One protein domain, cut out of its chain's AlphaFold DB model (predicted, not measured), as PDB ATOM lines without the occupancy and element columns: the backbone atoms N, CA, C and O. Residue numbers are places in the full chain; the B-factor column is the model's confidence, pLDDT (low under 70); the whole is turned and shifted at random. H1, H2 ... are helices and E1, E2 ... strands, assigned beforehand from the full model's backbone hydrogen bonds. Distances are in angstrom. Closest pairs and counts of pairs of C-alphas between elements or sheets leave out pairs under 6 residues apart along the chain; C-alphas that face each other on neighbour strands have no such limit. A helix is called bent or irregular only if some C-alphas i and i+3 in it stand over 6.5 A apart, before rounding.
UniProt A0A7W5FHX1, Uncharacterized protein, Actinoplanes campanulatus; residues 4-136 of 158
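Overview. This is residues 4 to 136 of the 158 residues of an uncharacterized protein of Actinoplanes campanulatus (UniProt A0A7W5FHX1). One strongly twisted sheet of seven strands curls round two helices on one face, H1 packed on its E1 and E2 end and H2 packed on E3, E7, E6 and E5; the two helices meet towards their last residues, 10 to 14 of H1 and 82 to 89 of H2, and make a corner, about perpendicular at 83 degrees. The 133 printed residues hold, in order, H1 E1 E2 E3 E4 H2 E5 E6 E7; the sheet's order is E1 E2 E3 E7 E6 E5 E4, all antiparallel. The class is mixed, compact with a radius of gyration of the C-alphas of 13.6 A, and the spans are 38 by 34 by 32 A.

Along the chain. The strands are E1, residues 22 to 28; E2, 38 to 43; E3, 48 to 53; E4, 60 to 62; E5, 94 to 101, 20.2 A long; E6, 117 to 122; and E7, 127 to 134, 23.5 A, ending at C-alpha 134 (-9.973, 46.391, 7.234). H1, residues 4 to 16, 18.1 A, begins at C-alpha 4 (-30.189, 44.309, 11.433). H2, residues 71 to 89, 23.3 A, is irregular, with C-alphas 72 and 75 8.7 A apart, and has a kink of 54 degrees near residue 78.

Arrangement. E1 E2 E3 and E5 E6 E7 are meanders, each strand the antiparallel neighbour of the one before. Within hydrogen-bond range are N 40 and O 26 for E1 and E2, 2.8 A; N 39 and O 51 for E2 and E3, 2.8 A; N 50 and O 133 for E3 and E7, 2.9 A; N 120 and O 128 for E6 and E7, 2.8 A; N 98 and O 119 for E5 and E6, 2.9 A; and N 101 and O 60 for E4 and E5, 2.8 A. H1 and H2 are on one face, two layers in all, helices and sheet. The closest C-alphas of H2 and E7 are Ala 75 and Thr 133, 4.7 A; of H1 and E2, Leu 7 and Val 39, 6.1 A. Residues 10 to 14 of H1 touch residues 82 to 89 of H2, closest at the C-alphas of Leu 13 and Leu 85, 6.4 A, about perpendicular at 83 degrees. Edge strands E1 and E4 are apart. Every O i to N i+4 pair is within hydrogen-bond range in H1, and 13 of 15 in H2.

Size, cuts and confidence. The two farthest C-alphas, of Arg 45 and Asp 124, are 38.9 A apart. The printed part has no cut. The link from E5 to E6, residues 102 to 116, is long. Mean pLDDT of the printed part is 93.5; residue 136 is under 70.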
ATOM      1  N   VAL A   4     -29.915  43.332  12.500       95.44
ATOM      2  CA  VAL A   4     -30.189  44.309  11.433       95.44
ATOM      3  C   VAL A   4     -30.488  45.703  11.993       95.44
ATOM      4  O   VAL A   4     -29.886  46.659  11.524       95.44
ATOM      5  N   ASP A   5     -31.262  45.806  13.079       96.00
ATOM      6  CA  ASP A   5     -31.574  47.091  13.720       96.00
ATOM      7  C   ASP A   5     -30.301  47.791  14.237       96.00
ATOM      8  O   ASP A   5     -30.162  49.012  14.151       96.00
ATOM      9  N   VAL A   6     -29.345  47.017  14.772       97.19
ATOM     10  CA  VAL A   6     -28.048  47.537  15.241       97.19
ATOM     11  C   VAL A   6     -27.218  48.051  14.068       97.19
ATOM     12  O   VAL A   6     -26.581  49.100  14.171       97.19
ATOM     13  N   LEU A   7     -27.206  47.317  12.955       98.00
ATOM     14  CA  LEU A   7     -26.451  47.699  11.765       98.00
ATOM     15  C   LEU A   7     -27.064  48.932  11.087       98.00
ATOM     16  O   LEU A   7     -26.319  49.840  10.723       98.00
ATOM     17  N   ASP A   8     -28.393  49.015  10.997       97.62
ATOM     18  CA  ASP A   8     -29.122  50.194  10.512       97.62
ATOM     19  C   ASP A   8     -28.820  51.432  11.369       97.62
ATOM     20  O   ASP A   8     -28.553  52.519  10.852       97.62
ATOM     21  N   LEU A   9     -28.822  51.282  12.697       97.62
ATOM     22  CA  LEU A   9     -28.447  52.348  13.627       97.62
ATOM     23  C   LEU A   9     -27.011  52.834  13.379       97.62
ATOM     24  O   LEU A   9     -26.783  54.036  13.247       97.62
ATOM     25  N   LEU A  10     -26.046  51.917  13.272       98.25
ATOM     26  CA  LEU A  10     -24.650  52.271  13.003       98.25
ATOM     27  C   LEU A  10     -24.467  52.914  11.627       98.25
ATOM     28  O   LEU A  10     -23.709  53.874  11.511       98.25
ATOM     29  N   GLN A  11     -25.167  52.438  10.595       98.19
ATOM     30  CA  GLN A  11     -25.146  53.068   9.276       98.19
ATOM     31  C   GLN A  11     -25.600  54.528   9.372       98.19
ATOM     32  O   GLN A  11     -24.894  55.418   8.896       98.19
ATOM     33  N   ARG A  12     -26.741  54.787  10.028       97.62
ATOM     34  CA  ARG A  12     -27.258  56.148  10.236       97.62
ATOM     35  C   ARG A  12     -26.264  57.022  11.000       97.62
ATOM     36  O   ARG A  12     -26.040  58.155  10.588       97.62
ATOM     37  N   LEU A  13     -25.618  56.490  12.043       97.69
ATOM     38  CA  LEU A  13     -24.567  57.196  12.788       97.69
ATOM     39  C   LEU A  13     -23.387  57.583  11.898       97.69
ATOM     40  O   LEU A  13     -22.968  58.736  11.916       97.69
ATOM     41  N   PHE A  14     -22.848  56.645  11.116       97.69
ATOM     42  CA  PHE A  14     -21.708  56.928  10.242       97.69
ATOM     43  C   PHE A  14     -22.047  57.953   9.160       97.69
ATOM     44  O   PHE A  14     -21.223  58.816   8.866       97.69
ATOM     45  N   VAL A  15     -23.259  57.896   8.600       96.94
ATOM     46  CA  VAL A  15     -23.743  58.900   7.641       96.94
ATOM     47  C   VAL A  15     -23.880  60.269   8.314       96.94
ATOM     48  O   VAL A  15     -23.367  61.260   7.794       96.94
ATOM     49  N   ALA A  16     -24.519  60.331   9.483       96.31
ATOM     50  CA  ALA A  16     -24.734  61.572  10.229       96.31
ATOM     51  C   ALA A  16     -23.430  62.199  10.744       96.31
ATOM     52  O   ALA A  16     -23.351  63.415  10.897       96.31
ATOM     53  N   ALA A  17     -22.395  61.390  10.982       96.38
ATOM     54  CA  ALA A  17     -21.093  61.865  11.433       96.38
ATOM     55  C   ALA A  17     -20.406  62.788  10.418       96.38
ATOM     56  O   ALA A  17     -19.560  63.587  10.819       96.38
ATOM     57  N   GLN A  18     -20.728  62.649   9.122       94.69
ATOM     58  CA  GLN A  18     -20.116  63.402   8.019       94.69
ATOM     59  C   GLN A  18     -18.583  63.479   8.137       94.69
ATOM     60  O   GLN A  18     -17.969  64.520   7.905       94.69
ATOM     61  N   HIS A  19     -17.958  62.375   8.557       95.81
ATOM     62  CA  HIS A  19     -16.517  62.336   8.754       95.81
ATOM     63  C   HIS A  19     -15.818  62.514   7.393       95.81
ATOM     64  O   HIS A  19     -16.167  61.801   6.454       95.81
ATOM     65  N   PRO A  20     -14.816  63.403   7.261       94.88
ATOM     66  CA  PRO A  20     -14.205  63.753   5.969       94.88
ATOM     67  C   PRO A  20     -13.544  62.574   5.233       94.88
ATOM     68  O   PRO A  20     -13.512  62.542   4.006       94.88
ATOM     69  N   ASP A  21     -13.056  61.575   5.971       92.19
ATOM     70  CA  ASP A  21     -12.550  60.325   5.381       92.19
ATOM     71  C   ASP A  21     -13.639  59.421   4.776       92.19
ATOM     72  O   ASP A  21     -13.313  58.518   4.011       92.19
ATOM     73  N   VAL A  22     -14.915  59.596   5.123       94.94
ATOM     74  CA  VAL A  22     -15.986  58.663   4.753       94.94
ATOM     75  C   VAL A  22     -16.627  59.089   3.436       94.94
ATOM     76  O   VAL A  22     -17.232  60.152   3.337       94.94
ATOM     77  N   ALA A  23     -16.518  58.230   2.424       95.06
ATOM     78  CA  ALA A  23     -17.092  58.448   1.098       95.06
ATOM     79  C   ALA A  23     -18.447  57.761   0.899       95.06
ATOM     80  O   ALA A  23     -19.297  58.274   0.177       95.06
ATOM     81  N   ASP A  24     -18.627  56.575   1.482       96.88
ATOM     82  CA  ASP A  24     -19.847  55.774   1.350       96.88
ATOM     83  C   ASP A  24     -20.049  54.903   2.594       96.88
ATOM     84  O   ASP A  24     -19.082  54.427   3.196       96.88
ATOM     85  N   VAL A  25     -21.309  54.684   2.965       97.88
ATOM     86  CA  VAL A  25     -21.703  53.837   4.096       97.88
ATOM     87  C   VAL A  25     -22.885  52.980   3.671       97.88
ATOM     88  O   VAL A  25     -23.969  53.487   3.374       97.88
ATOM     89  N   ARG A  26     -22.715  51.661   3.704       97.38
ATOM     90  CA  ARG A  26     -23.757  50.724   3.273       97.38
ATOM     91  C   ARG A  26     -23.836  49.493   4.150       97.38
ATOM     92  O   ARG A  26     -22.820  49.002   4.641       97.38
ATOM     93  N   LEU A  27     -25.039  48.952   4.276       97.50
ATOM     94  CA  LEU A  27     -25.212  47.591   4.756       97.50
ATOM     95  C   LEU A  27     -24.714  46.584   3.717       97.50
ATOM     96  O   LEU A  27     -24.747  46.839   2.511       97.50
ATOM     97  N   TYR A  28     -24.247  45.434   4.187       94.94
ATOM     98  CA  TYR A  28     -23.869  44.309   3.343       94.94
ATOM     99  C   TYR A  28     -24.087  42.979   4.068       94.94
ATOM    100  O   TYR A  28     -24.256  42.939   5.287       94.94
ATOM    101  N   GLY A  29     -24.009  41.891   3.303       92.31
ATOM    102  CA  GLY A  29     -24.121  40.532   3.817       92.31
ATOM    103  C   GLY A  29     -25.567  40.074   3.993       92.31
ATOM    104  O   GLY A  29     -26.492  40.875   4.078       92.31
ATOM    105  N   GLU A  30     -25.756  38.759   4.035       89.56
ATOM    106  CA  GLU A  30     -27.077  38.115   4.118       89.56
ATOM    107  C   GLU A  30     -27.396  37.605   5.532       89.56
ATOM    108  O   GLU A  30     -28.448  37.019   5.769       89.56
ATOM    109  N   GLY A  31     -26.477  37.788   6.485       87.69
ATOM    110  CA  GLY A  31     -26.619  37.264   7.846       87.69
ATOM    111  C   GLY A  31     -26.337  35.766   7.958       87.69
ATOM    112  O   GLY A  31     -26.681  35.150   8.965       87.69
ATOM    113  N   THR A  32     -25.700  35.170   6.947       87.62
ATOM    114  CA  THR A  32     -25.281  33.763   6.958       87.62
ATOM    115  C   THR A  32     -23.824  33.639   7.412       87.62
ATOM    116  O   THR A  32     -23.067  34.606   7.314       87.62
ATOM    117  N   PRO A  33     -23.365  32.463   7.878       83.00
ATOM    118  CA  PRO A  33     -21.954  32.269   8.223       83.00
ATOM    119  C   PRO A  33     -20.980  32.570   7.070       83.00
ATOM    120  O   PRO A  33     -19.852  32.989   7.312       83.00
ATOM    121  N   GLN A  34     -21.408  32.362   5.822       87.06
ATOM    122  CA  GLN A  34     -20.622  32.626   4.613       87.06
ATOM    123  C   GLN A  34     -20.713  34.090   4.152       87.06
ATOM    124  O   GLN A  34     -19.814  34.570   3.467       87.06
ATOM    125  N   SER A  35     -21.785  34.790   4.528       87.88
ATOM    126  CA  SER A  35     -22.063  36.183   4.173       87.88
ATOM    127  C   SER A  35     -22.578  36.926   5.413       87.88
ATOM    128  O   SER A  35     -23.780  37.195   5.528       87.88
ATOM    129  N   PRO A  36     -21.700  37.202   6.396       92.50
ATOM    130  CA  PRO A  36     -22.118  37.824   7.643       92.50
ATOM    131  C   PRO A  36     -22.658  39.231   7.385       92.50
ATOM    132  O   PRO A  36     -22.067  39.999   6.626       92.50
ATOM    133  N   ALA A  37     -23.771  39.567   8.036       96.75
ATOM    134  CA  ALA A  37     -24.365  40.895   7.940       96.75
ATOM    135  C   ALA A  37     -23.479  41.939   8.635       96.75
ATOM    136  O   ALA A  37     -23.004  41.715   9.757       96.75
ATOM    137  N   GLY A  38     -23.285  43.089   7.994       97.50
ATOM    138  CA  GLY A  38     -22.466  44.170   8.527       97.50
ATOM    139  C   GLY A  38     -22.712  45.532   7.888       97.50
ATOM    140  O   GLY A  38     -23.491  45.675   6.949       97.50
ATOM    141  N   VAL A  39     -21.997  46.531   8.399       98.12
ATOM    142  CA  VAL A  39     -21.858  47.867   7.811       98.12
ATOM    143  C   VAL A  39     -20.469  47.975   7.192       98.12
ATOM    144  O   VAL A  39     -19.469  47.687   7.850       98.12
ATOM    145  N   ALA A  40     -20.407  48.390   5.931       97.19
ATOM    146  CA  ALA A  40     -19.182  48.740   5.232       97.19
ATOM    147  C   ALA A  40     -19.059  50.265   5.167       97.19
ATOM    148  O   ALA A  40     -20.000  50.945   4.758       97.19
ATOM    149  N   VAL A  41     -17.885  50.779   5.527       96.75
ATOM    150  CA  VAL A  41     -17.526  52.194   5.424       96.75
ATOM    151  C   VAL A  41     -16.382  52.318   4.436       96.75
ATOM    152  O   VAL A  41     -15.272  51.831   4.679       96.75
ATOM    153  N   LYS A  42     -16.671  52.944   3.296       94.75
ATOM    154  CA  LYS A  42     -15.685  53.218   2.261       94.75
ATOM    155  C   LYS A  42     -15.009  54.546   2.543       94.75
ATOM    156  O   LYS A  42     -15.660  55.554   2.809       94.75
ATOM    157  N   ASP A  43     -13.698  54.521   2.427       90.56
ATOM    158  CA  ASP A  43     -12.838  55.671   2.602       90.56
ATOM    159  C   ASP A  43     -12.710  56.466   1.287       90.56
ATOM    160  O   ASP A  43     -12.721  55.879   0.198       90.56
ATOM    161  N   THR A  44     -12.558  57.791   1.358       90.69
ATOM    162  CA  THR A  44     -12.327  58.669   0.191       90.69
ATOM    163  C   THR A  44     -11.051  58.321  -0.581       90.69
ATOM    164  O   THR A  44     -10.974  58.566  -1.784       90.69
ATOM    165  N   ARG A  45     -10.088  57.657   0.065       87.75
ATOM    166  CA  ARG A  45      -8.857  57.107  -0.527       87.75
ATOM    167  C   ARG A  45      -9.056  55.726  -1.163       87.75
ATOM    168  O   ARG A  45      -8.108  55.141  -1.679       87.75
ATOM    169  N   GLY A  46     -10.272  55.182  -1.128       86.81
ATOM    170  CA  GLY A  46     -10.634  53.909  -1.758       86.81
ATOM    171  C   GLY A  46     -10.487  52.672  -0.868       86.81
ATOM    172  O   GLY A  46     -10.852  51.583  -1.307       86.81
ATOM    173  N   GLY A  47     -10.003  52.824   0.370       89.56
ATOM    174  CA  GLY A  47     -10.019  51.758   1.375       89.56
ATOM    175  C   GLY A  47     -11.438  51.403   1.828       89.56
ATOM    176  O   GLY A  47     -12.404  52.122   1.566       89.56
ATOM    177  N   SER A  48     -11.596  50.270   2.505       92.56
ATOM    178  CA  SER A  48     -12.878  49.886   3.104       92.56
ATOM    179  C   SER A  48     -12.667  49.269   4.473       92.56
ATOM    180  O   SER A  48     -11.810  48.408   4.648       92.56
ATOM    181  N   THR A  49     -13.470  49.696   5.436       95.31
ATOM    182  CA  THR A  49     -13.534  49.110   6.775       95.31
ATOM    183  C   THR A  49     -14.927  48.558   7.015       95.31
ATOM    184  O   THR A  49     -15.892  48.961   6.364       95.31
ATOM    185  N   TYR A  50     -15.032  47.591   7.918       96.81
ATOM    186  CA  TYR A  50     -16.270  46.856   8.124       96.81
ATOM    187  C   TYR A  50     -16.509  46.594   9.603       96.81
ATOM    188  O   TYR A  50     -15.562  46.286  10.327       96.81
ATOM    189  N   LEU A  51     -17.776  46.642  10.009       97.62
ATOM    190  CA  LEU A  51     -18.277  46.114  11.276       97.62
ATOM    191  C   LEU A  51     -19.362  45.086  10.977       97.62
ATOM    192  O   LEU A  51     -20.377  45.433  10.382       97.62
ATOM    193  N   TRP A  52     -19.169  43.835  11.384       97.00
ATOM    194  CA  TRP A  52     -20.113  42.757  11.070       97.00
ATOM    195  C   TRP A  52     -20.392  41.850  12.257       97.00
ATOM    196  O   TRP A  52     -19.536  41.648  13.121       97.00
ATOM    197  N   GLY A  53     -21.612  41.316  12.298       96.00
ATOM    198  CA  GLY A  53     -22.092  40.482  13.392       96.00
ATOM    199  C   GLY A  53     -21.325  39.171  13.493       96.00
ATOM    200  O   GLY A  53     -21.193  38.438  12.515       96.00
ATOM    201  N   THR A  54     -20.834  38.854  14.687       94.12
ATOM    202  CA  THR A  54     -20.067  37.633  14.928       94.12
ATOM    203  C   THR A  54     -20.398  37.013  16.283       94.12
ATOM    204  O   THR A  54     -20.967  37.655  17.164       94.12
ATOM    205  N   THR A  55     -20.011  35.752  16.459       89.56
ATOM    206  CA  THR A  55     -19.952  35.090  17.760       89.56
ATOM    207  C   THR A  55     -18.485  34.826  18.083       89.56
ATOM    208  O   THR A  55     -17.797  34.094  17.375       89.56
ATOM    209  N   TRP A  56     -17.972  35.451  19.142       88.31
ATOM    210  CA  TRP A  56     -16.588  35.286  19.588       88.31
ATOM    211  C   TRP A  56     -16.574  34.975  21.082       88.31
ATOM    212  O   TRP A  56     -17.424  35.452  21.829       88.31
ATOM    213  N   ARG A  57     -15.633  34.144  21.536       87.69
ATOM    214  CA  ARG A  57     -15.462  33.839  22.964       87.69
ATOM    215  C   ARG A  57     -14.203  34.512  23.494       87.69
ATOM    216  O   ARG A  57     -13.181  34.495  22.820       87.69
ATOM    217  N   GLY A  58     -14.269  35.041  24.715       88.62
ATOM    218  CA  GLY A  58     -13.106  35.623  25.396       88.62
ATOM    219  C   GLY A  58     -12.785  37.063  24.993       88.62
ATOM    220  O   GLY A  58     -11.630  37.467  25.070       88.62
ATOM    221  N   GLU A  59     -13.778  37.833  24.546       93.56
ATOM    222  CA  GLU A  59     -13.620  39.276  24.355       93.56
ATOM    223  C   GLU A  59     -13.212  39.969  25.664       93.56
ATOM    224  O   GLU A  59     -13.729  39.660  26.741       93.56
ATOM    225  N   THR A  60     -12.283  40.918  25.568       94.81
ATOM    226  CA  THR A  60     -11.830  41.713  26.716       94.81
ATOM    227  C   THR A  60     -12.220  43.170  26.490       94.81
ATOM    228  O   THR A  60     -11.967  43.681  25.398       94.81
ATOM    229  N   PRO A  61     -12.852  43.855  27.460       95.50
ATOM    230  CA  PRO A  61     -13.130  45.283  27.344       95.50
ATOM    231  C   PRO A  61     -11.850  46.085  27.101       95.50
ATOM    232  O   PRO A  61     -10.817  45.791  27.699       95.50
ATOM    233  N   VAL A  62     -11.938  47.100  26.245       95.50
ATOM    234  CA  VAL A  62     -10.840  48.033  25.967       95.50
ATOM    235  C   VAL A  62     -11.319  49.448  26.244       95.50
ATOM    236  O   VAL A  62     -12.443  49.803  25.880       95.50
ATOM    237  N   ASP A  63     -10.467  50.247  26.877       95.19
ATOM    238  CA  ASP A  63     -10.755  51.656  27.115       95.19
ATOM    239  C   ASP A  63     -10.828  52.421  25.793       95.19
ATOM    240  O   ASP A  63     -10.072  52.167  24.853       95.19
ATOM    241  N   LEU A  64     -11.761  53.369  25.716       94.62
ATOM    242  CA  LEU A  64     -11.930  54.205  24.537       94.62
ATOM    243  C   LEU A  64     -10.731  55.155  24.394       94.62
ATOM    244  O   LEU A  64     -10.544  56.008  25.261       94.62
ATOM    245  N   PRO A  65      -9.951  55.084  23.298       92.12
ATOM    246  CA  PRO A  65      -8.876  56.039  23.072       92.12
ATOM    247  C   PRO A  65      -9.424  57.460  22.899       92.12
ATOM    248  O   PRO A  65     -10.457  57.670  22.251       92.12
ATOM    249  N   GLU A  66      -8.710  58.457  23.422       89.06
ATOM    250  CA  GLU A  66      -9.067  59.870  23.235       89.06
ATOM    251  C   GLU A  66      -8.988  60.271  21.758       89.06
ATOM    252  O   GLU A  66      -9.922  60.873  21.220       89.06
ATOM    253  N   VAL A  67      -7.915  59.848  21.087       89.94
ATOM    254  CA  VAL A  67      -7.638  60.129  19.674       89.94
ATOM    255  C   VAL A  67      -8.094  58.965  18.801       89.94
ATOM    256  O   VAL A  67      -7.953  57.795  19.159       89.94
ATOM    257  N   LEU A  68      -8.650  59.287  17.637       92.94
ATOM    258  CA  LEU A  68      -9.057  58.289  16.662       92.94
ATOM    259  C   LEU A  68      -7.808  57.611  16.045       92.94
ATOM    260  O   LEU A  68      -6.892  58.312  15.614       92.94
ATOM    261  N   PRO A  69      -7.722  56.265  15.992       92.75
ATOM    262  CA  PRO A  69      -6.581  55.579  15.385       92.75
ATOM    263  C   PRO A  69      -6.382  55.989  13.922       92.75
ATOM    264  O   PRO A  69      -7.381  56.148  13.223       92.75
ATOM    265  N   PRO A  70      -5.142  56.110  13.421       92.00
ATOM    266  CA  PRO A  70      -4.880  56.540  12.049       92.00
ATOM    267  C   PRO A  70      -5.431  55.545  11.010       92.00
ATOM    268  O   PRO A  70      -5.624  54.370  11.337       92.00
ATOM    269  N   PRO A  71      -5.626  55.960   9.745       90.69
ATOM    270  CA  PRO A  71      -6.173  55.106   8.686       90.69
ATOM    271  C   PRO A  71      -5.454  53.761   8.496       90.69
ATOM    272  O   PRO A  71      -6.117  52.753   8.258       90.69
ATOM    273  N   LYS A  72      -4.124  53.692   8.692       89.38
ATOM    274  CA  LYS A  72      -3.369  52.417   8.642       89.38
ATOM    275  C   LYS A  72      -3.849  51.363   9.650       89.38
ATOM    276  O   LYS A  72      -3.576  50.177   9.482       89.38
ATOM    277  N   LEU A  73      -4.548  51.787  10.703       90.94
ATOM    278  CA  LEU A  73      -5.184  50.944  11.713       90.94
ATOM    279  C   LEU A  73      -6.700  50.886  11.476       90.94
ATOM    280  O   LEU A  73      -7.485  51.047  12.406       90.94
ATOM    281  N   GLY A  74      -7.130  50.692  10.223       91.88
ATOM    282  CA  GLY A  74      -8.532  50.827   9.808       91.88
ATOM    283  C   GLY A  74      -9.532  50.023  10.647       91.88
ATOM    284  O   GLY A  74     -10.606  50.527  10.972       91.88
ATOM    285  N   ALA A  75      -9.172  48.809  11.081       93.44
ATOM    286  CA  ALA A  75     -10.033  47.988  11.936       93.44
ATOM    287  C   ALA A  75     -10.223  48.614  13.332       93.44
ATOM    288  O   ALA A  75     -11.338  48.698  13.842       93.44
ATOM    289  N   GLN A  76      -9.149  49.115  13.940       94.69
ATOM    290  CA  GLN A  76      -9.214  49.844  15.203       94.69
ATOM    291  C   GLN A  76      -9.989  51.152  15.014       94.69
ATOM    292  O   GLN A  76     -10.857  51.476  15.820       94.69
ATOM    293  N   ARG A  77      -9.697  51.885  13.930       94.94
ATOM    294  CA  ARG A  77     -10.306  53.179  13.604       94.94
ATOM    295  C   ARG A  77     -11.822  53.066  13.524       94.94
ATOM    296  O   ARG A  77     -12.504  53.837  14.192       94.94
ATOM    297  N   ILE A  78     -12.354  52.087  12.787       96.94
ATOM    298  CA  ILE A  78     -13.807  51.941  12.631       96.94
ATOM    299  C   ILE A  78     -14.505  51.539  13.937       96.94
ATOM    300  O   ILE A  78     -15.584  52.050  14.234       96.94
ATOM    301  N   ALA A  79     -13.879  50.683  14.757       97.75
ATOM    302  CA  ALA A  79     -14.427  50.308  16.060       97.75
ATOM    303  C   ALA A  79     -14.473  51.513  17.012       97.75
ATOM    304  O   ALA A  79     -15.514  51.792  17.608       97.75
ATOM    305  N   VAL A  80     -13.362  52.255  17.119       97.38
ATOM    306  CA  VAL A  80     -13.264  53.464  17.954       97.38
ATOM    307  C   VAL A  80     -14.257  54.525  17.489       97.38
ATOM    308  O   VAL A  80     -14.945  55.108  18.327       97.38
ATOM    309  N   LEU A  81     -14.374  54.748  16.176       97.38
ATOM    310  CA  LEU A  81     -15.338  55.696  15.622       97.38
ATOM    311  C   LEU A  81     -16.770  55.308  16.006       97.38
ATOM    312  O   LEU A  81     -17.490  56.148  16.532       97.38
ATOM    313  N   ALA A  82     -17.165  54.042  15.836       98.25
ATOM    314  CA  ALA A  82     -18.504  53.580  16.205       98.25
ATOM    315  C   ALA A  82     -18.846  53.870  17.673       98.25
ATOM    316  O   ALA A  82     -19.919  54.391  17.961       98.25
ATOM    317  N   VAL A  83     -17.928  53.579  18.602       98.06
ATOM    318  CA  VAL A  83     -18.159  53.832  20.033       98.06
ATOM    319  C   VAL A  83     -18.236  55.326  20.342       98.06
ATOM    320  O   VAL A  83     -19.138  55.727  21.069       98.06
ATOM    321  N   LYS A  84     -17.380  56.163  19.738       96.81
ATOM    322  CA  LYS A  84     -17.473  57.627  19.892       96.81
ATOM    323  C   LYS A  84     -18.817  58.173  19.396       96.81
ATOM    324  O   LYS A  84     -19.394  59.039  20.046       96.81
ATOM    325  N   LEU A  85     -19.327  57.664  18.271       97.31
ATOM    326  CA  LEU A  85     -20.628  58.072  17.731       97.31
ATOM    327  C   LEU A  85     -21.787  57.609  18.623       97.31
ATOM    328  O   LEU A  85     -22.707  58.380  18.873       97.31
ATOM    329  N   LEU A  86     -21.723  56.386  19.153       97.38
ATOM    330  CA  LEU A  86     -22.704  55.879  20.115       97.38
ATOM    331  C   LEU A  86     -22.695  56.684  21.424       97.38
ATOM    332  O   LEU A  86     -23.760  57.008  21.947       97.38
ATOM    333  N   ASP A  87     -21.516  57.050  21.935       95.88
ATOM    334  CA  ASP A  87     -21.377  57.879  23.138       95.88
ATOM    335  C   ASP A  87     -21.967  59.279  22.970       95.88
ATOM    336  O   ASP A  87     -22.508  59.814  23.943       95.88
ATOM    337  N   ALA A  88     -21.883  59.843  21.763       95.62
ATOM    338  CA  ALA A  88     -22.482  61.128  21.424       95.62
ATOM    339  C   ALA A  88     -24.004  61.030  21.235       95.62
ATOM    340  O   ALA A  88     -24.735  61.830  21.809       95.62
ATOM    341  N   ALA A  89     -24.486  60.040  20.475       96.62
ATOM    342  CA  ALA A  89     -25.910  59.911  20.155       96.62
ATOM    343  C   ALA A  89     -26.764  59.347  21.293       96.62
ATOM    344  O   ALA A  89     -27.951  59.652  21.376       96.62
ATOM    345  N   ARG A  90     -26.186  58.502  22.157       95.50
ATOM    346  CA  ARG A  90     -26.883  57.823  23.263       95.50
ATOM    347  C   ARG A  90     -28.246  57.216  22.855       95.50
ATOM    348  O   ARG A  90     -29.254  57.514  23.498       95.50
ATOM    349  N   PRO A  91     -28.299  56.360  21.817       95.56
ATOM    350  CA  PRO A  91     -29.557  55.831  21.289       95.56
ATOM    351  C   PRO A  91     -30.320  55.026  22.351       95.56
ATOM    352  O   PRO A  91     -29.742  54.174  23.028       95.56
ATOM    353  N   ALA A  92     -31.621  55.288  22.491       95.00
ATOM    354  CA  ALA A  92     -32.455  54.730  23.560       95.00
ATOM    355  C   ALA A  92     -32.650  53.206  23.451       95.00
ATOM    356  O   ALA A  92     -32.934  52.529  24.441       95.00
ATOM    357  N   GLU A  93     -32.483  52.650  22.253       95.88
ATOM    358  CA  GLU A  93     -32.569  51.222  21.963       95.88
ATOM    359  C   GLU A  93     -31.389  50.435  22.543       95.88
ATOM    360  O   GLU A  93     -31.485  49.215  22.719       95.88
ATOM    361  N   LEU A  94     -30.280  51.110  22.869       97.56
ATOM    362  CA  LEU A  94     -29.079  50.504  23.424       97.56
ATOM    363  C   LEU A  94     -28.881  50.902  24.888       97.56
ATOM    364  O   LEU A  94     -28.813  52.068  25.256       97.56
ATOM    365  N   LYS A  95     -28.718  49.891  25.741       97.38
ATOM    366  CA  LYS A  95     -28.452  50.062  27.171       97.38
ATOM    367  C   LYS A  95     -26.968  50.260  27.469       97.38
ATOM    368  O   LYS A  95     -26.620  50.935  28.434       97.38
ATOM    369  N   ALA A  96     -26.098  49.607  26.702       97.75
ATOM    370  CA  ALA A  96     -24.653  49.711  26.861       97.75
ATOM    371  C   ALA A  96     -23.928  49.348  25.564       97.75
ATOM    372  O   ALA A  96     -24.383  48.497  24.800       97.75
ATOM    373  N   TRP A  97     -22.755  49.934  25.364       98.31
ATOM    374  CA  TRP A  97     -21.805  49.569  24.319       98.31
ATOM    375  C   TRP A  97     -20.385  49.773  24.837       98.31
ATOM    376  O   TRP A  97     -20.163  50.515  25.794       98.31
ATOM    377  N   ARG A  98     -19.419  49.081  24.235       97.94
ATOM    378  CA  ARG A  98     -17.996  49.221  24.562       97.94
ATOM    379  C   ARG A  98     -17.111  48.712  23.440       97.94
ATOM    380  O   ARG A  98     -17.512  47.826  22.683       97.94
ATOM    381  N   LEU A  99     -15.881  49.211  23.406       97.88
ATOM    382  CA  LEU A  99     -14.822  48.578  22.634       97.88
ATOM    383  C   LEU A  99     -14.415  47.264  23.279       97.88
ATOM    384  O   LEU A  99     -14.387  47.125  24.506       97.88
ATOM    385  N   VAL A 100     -14.073  46.310  22.425       97.44
ATOM    386  CA  VAL A 100     -13.502  45.042  22.853       97.44
ATOM    387  C   VAL A 100     -12.287  44.685  22.015       97.44
ATOM    388  O   VAL A 100     -12.232  44.938  20.807       97.44
ATOM    389  N   ALA A 101     -11.319  44.056  22.666       95.69
ATOM    390  CA  ALA A 101     -10.299  43.270  22.012       95.69
ATOM    391  C   ALA A 101     -10.824  41.849  21.822       95.69
ATOM    392  O   ALA A 101     -11.540  41.305  22.669       95.69
ATOM    393  N   LEU A 102     -10.451  41.249  20.699       93.56
ATOM    394  CA  LEU A 102     -10.780  39.869  20.378       93.56
ATOM    395  C   LEU A 102      -9.487  39.050  20.409       93.56
ATOM    396  O   LEU A 102      -8.490  39.503  19.832       93.56
ATOM    397  N   PRO A 103      -9.484  37.870  21.061       91.00
ATOM    398  CA  PRO A 103      -8.352  36.955  21.038       91.00
ATOM    399  C   PRO A 103      -7.780  36.788  19.634       91.00
ATOM    400  O   PRO A 103      -8.517  36.730  18.653       91.00
ATOM    401  N   ASP A 104      -6.456  36.746  19.546       86.56
ATOM    402  CA  ASP A 104      -5.708  36.546  18.306       86.56
ATOM    403  C   ASP A 104      -5.847  37.629  17.221       86.56
ATOM    404  O   ASP A 104      -5.213  37.507  16.171       86.56
ATOM    405  N   LEU A 105      -6.595  38.711  17.462       86.88
ATOM    406  CA  LEU A 105      -6.728  39.834  16.532       86.88
ATOM    407  C   LEU A 105      -5.945  41.068  16.994       86.88
ATOM    408  O   LEU A 105      -5.698  41.264  18.181       86.88
ATOM    409  N   GLY A 106      -5.579  41.911  16.028       82.56
ATOM    410  CA  GLY A 106      -4.808  43.136  16.239       82.56
ATOM    411  C   GLY A 106      -3.375  43.056  15.694       82.56
ATOM    412  O   GLY A 106      -2.986  42.036  15.115       82.56
ATOM    413  N   PRO A 107      -2.592  44.139  15.844       80.19
ATOM    414  CA  PRO A 107      -1.173  44.174  15.501       80.19
ATOM    415  C   PRO A 107      -0.403  43.107  16.285       80.19
ATOM    416  O   PRO A 107      -0.819  42.720  17.374       80.19
ATOM    417  N   THR A 108       0.712  42.614  15.746       83.00
ATOM    418  CA  THR A 108       1.477  41.509  16.354       83.00
ATOM    419  C   THR A 108       1.884  41.786  17.804       83.00
ATOM    420  O   THR A 108       1.811  40.889  18.635       83.00
ATOM    421  N   ASP A 109       2.260  43.023  18.107       84.19
ATOM    422  CA  ASP A 109       2.676  43.523  19.421       84.19
ATOM    423  C   ASP A 109       1.509  43.910  20.350       84.19
ATOM    424  O   ASP A 109       1.722  44.133  21.538       84.19
ATOM    425  N   ALA A 110       0.276  43.950  19.837       79.81
ATOM    426  CA  ALA A 110      -0.929  44.342  20.577       79.81
ATOM    427  C   ALA A 110      -2.101  43.363  20.361       79.81
ATOM    428  O   ALA A 110      -3.282  43.722  20.447       79.81
ATOM    429  N   ARG A 111      -1.780  42.105  20.053       83.25
ATOM    430  CA  ARG A 111      -2.756  41.052  19.775       83.25
ATOM    431  C   ARG A 111      -3.571  40.728  21.025       83.25
ATOM    432  O   ARG A 111      -3.012  40.535  22.098       83.25
ATOM    433  N   GLY A 112      -4.892  40.659  20.885       79.44
ATOM    434  CA  GLY A 112      -5.799  40.373  22.000       79.44
ATOM    435  C   GLY A 112      -5.978  41.525  22.995       79.44
ATOM    436  O   GLY A 112      -6.712  41.358  23.964       79.44
ATOM    437  N   VAL A 113      -5.363  42.688  22.746       83.00
ATOM    438  CA  VAL A 113      -5.512  43.897  23.579       83.00
ATOM    439  C   VAL A 113      -5.902  45.141  22.775       83.00
ATOM    440  O   VAL A 113      -6.490  46.066  23.327       83.00
ATOM    441  N   ALA A 114      -5.639  45.169  21.465       85.75
ATOM    442  CA  ALA A 114      -6.085  46.252  20.596       85.75
ATOM    443  C   ALA A 114      -7.599  46.168  20.303       85.75
ATOM    444  O   ALA A 114      -8.126  45.060  20.147       85.75
ATOM    445  N   PRO A 115      -8.296  47.312  20.133       90.00
ATOM    446  CA  PRO A 115      -9.689  47.326  19.700       90.00
ATOM    447  C   PRO A 115      -9.872  46.544  18.394       90.00
ATOM    448  O   PRO A 115      -9.266  46.862  17.373       90.00
ATOM    449  N   ALA A 116     -10.719  45.521  18.427       93.06
ATOM    450  CA  ALA A 116     -11.007  44.661  17.279       93.06
ATOM    451  C   ALA A 116     -12.513  44.446  17.070       93.06
ATOM    452  O   ALA A 116     -12.921  43.713  16.167       93.06
ATOM    453  N   GLY A 117     -13.347  45.079  17.894       96.31
ATOM    454  CA  GLY A 117     -14.790  44.988  17.795       96.31
ATOM    455  C   GLY A 117     -15.526  45.911  18.754       96.31
ATOM    456  O   GLY A 117     -14.924  46.660  19.528       96.31
ATOM    457  N   VAL A 118     -16.852  45.824  18.693       98.38
ATOM    458  CA  VAL A 118     -17.788  46.564  19.540       98.38
ATOM    459  C   VAL A 118     -18.775  45.572  20.141       98.38
ATOM    460  O   VAL A 118     -19.465  44.857  19.413       98.38
ATOM    461  N   GLY A 119     -18.835  45.520  21.469       98.06
ATOM    462  CA  GLY A 119     -19.853  44.766  22.197       98.06
ATOM    463  C   GLY A 119     -21.022  45.678  22.550       98.06
ATOM    464  O   GLY A 119     -20.799  46.765  23.080       98.06
ATOM    465  N   LEU A 120     -22.255  45.243  22.283       98.38
ATOM    466  CA  LEU A 120     -23.479  46.013  22.521       98.38
ATOM    467  C   LEU A 120     -24.499  45.214  23.337       98.38
ATOM    468  O   LEU A 120     -24.612  43.992  23.209       98.38
ATOM    469  N   VAL A 121     -25.270  45.926  24.154       98.12
ATOM    470  CA  VAL A 121     -26.409  45.410  24.915       98.12
ATOM    471  C   VAL A 121     -27.618  46.284  24.609       98.12
ATOM    472  O   VAL A 121     -27.613  47.475  24.917       98.12
ATOM    473  N   ALA A 122     -28.654  45.695  24.022       97.81
ATOM    474  CA  ALA A 122     -29.917  46.368  23.748       97.81
ATOM    475  C   ALA A 122     -30.733  46.603  25.032       97.81
ATOM    476  O   ALA A 122     -30.519  45.947  26.057       97.81
ATOM    477  N   ALA A 123     -31.696  47.521  24.971       96.94
ATOM    478  CA  ALA A 123     -32.624  47.816  26.063       96.94
ATOM    479  C   ALA A 123     -33.436  46.586  26.510       96.94
ATOM    480  O   ALA A 123     -33.712  46.430  27.699       96.94
ATOM    481  N   ASP A 124     -33.742  45.674  25.581       96.38
ATOM    482  CA  ASP A 124     -34.421  44.399  25.862       96.38
ATOM    483  C   ASP A 124     -33.498  43.305  26.444       96.38
ATOM    484  O   ASP A 124     -33.955  42.205  26.749       96.38
ATOM    485  N   GLY A 125     -32.203  43.594  26.622       96.88
ATOM    486  CA  GLY A 125     -31.205  42.664  27.151       96.88
ATOM    487  C   GLY A 125     -30.481  41.811  26.104       96.88
ATOM    488  O   GLY A 125     -29.536  41.103  26.468       96.88
ATOM    489  N   SER A 126     -30.859  41.897  24.824       96.88
ATOM    490  CA  SER A 126     -30.151  41.224  23.728       96.88
ATOM    491  C   SER A 126     -28.704  41.703  23.632       96.88
ATOM    492  O   SER A 126     -28.401  42.869  23.893       96.88
ATOM    493  N   ARG A 127     -27.792  40.800  23.261       97.19
ATOM    494  CA  ARG A 127     -26.356  41.088  23.162       97.19
ATOM    495  C   ARG A 127     -25.864  40.875  21.746       97.19
ATOM    496  O   ARG A 127     -26.175  39.857  21.133       97.19
ATOM    497  N   PHE A 128     -25.046  41.806  21.279       97.12
ATOM    498  CA  PHE A 128     -24.447  41.765  19.955       97.12
ATOM    499  C   PHE A 128     -22.948  41.991  20.063       97.12
ATOM    500  O   PHE A 128     -22.487  42.790  20.877       97.12
ATOM    501  N   LEU A 129     -22.204  41.300  19.211       97.50
ATOM    502  CA  LEU A 129     -20.785  41.531  19.024       97.50
ATOM    503  C   LEU A 129     -20.537  41.816  17.549       97.50
ATOM    504  O   LEU A 129     -20.897  41.018  16.682       97.50
ATOM    505  N   LEU A 130     -19.905  42.952  17.284       97.88
ATOM    506  CA  LEU A 130     -19.468  43.336  15.953       97.88
ATOM    507  C   LEU A 130     -17.953  43.230  15.879       97.88
ATOM    508  O   LEU A 130     -17.255  43.825  16.698       97.88
ATOM    509  N   ARG A 131     -17.437  42.504  14.890       96.69
ATOM    510  CA  ARG A 131     -16.003  42.457  14.602       96.69
ATOM    511  C   ARG A 131     -15.641  43.539  13.600       96.69
ATOM    512  O   ARG A 131     -16.314  43.693  12.584       96.69
ATOM    513  N   ALA A 132     -14.536  44.223  13.870       96.81
ATOM    514  CA  ALA A 132     -13.943  45.169  12.948       96.81
ATOM    515  C   ALA A 132     -12.943  44.487  12.010       96.81
ATOM    516  O   ALA A 132     -12.092  43.700  12.437       96.81
ATOM    517  N   THR A 133     -13.022  44.805  10.723       94.12
ATOM    518  CA  THR A 133     -12.056  44.353   9.713       94.12
ATOM    519  C   THR A 133     -11.699  45.482   8.757       94.12
ATOM    520  O   THR A 133     -12.509  46.371   8.505       94.12
ATOM    521  N   HIS A 134     -10.485  45.429   8.209       90.69
ATOM    522  CA  HIS A 134      -9.973  46.391   7.234       90.69
ATOM    523  C   HIS A 134      -9.651  45.679   5.924       90.69
ATOM    524  O   HIS A 134      -8.960  44.663   5.929       90.69
ATOM    525  N   GLY A 135     -10.163  46.212   4.823       78.88
ATOM    526  CA  GLY A 135      -9.965  45.716   3.464       78.88
ATOM    527  C   GLY A 135      -8.755  46.310   2.741       78.88
ATOM    528  O   GLY A 135      -8.580  45.985   1.575       78.88
ATOM    529  N   GLY A 136      -7.938  47.144   3.406       64.94
ATOM    530  CA  GLY A 136      -6.764  47.812   2.824       64.94
ATOM    531  C   GLY A 136      -7.118  48.841   1.741       64.94
ATOM    532  O   GLY A 136      -8.074  48.665   0.988       64.94
TER     533      GLY A 136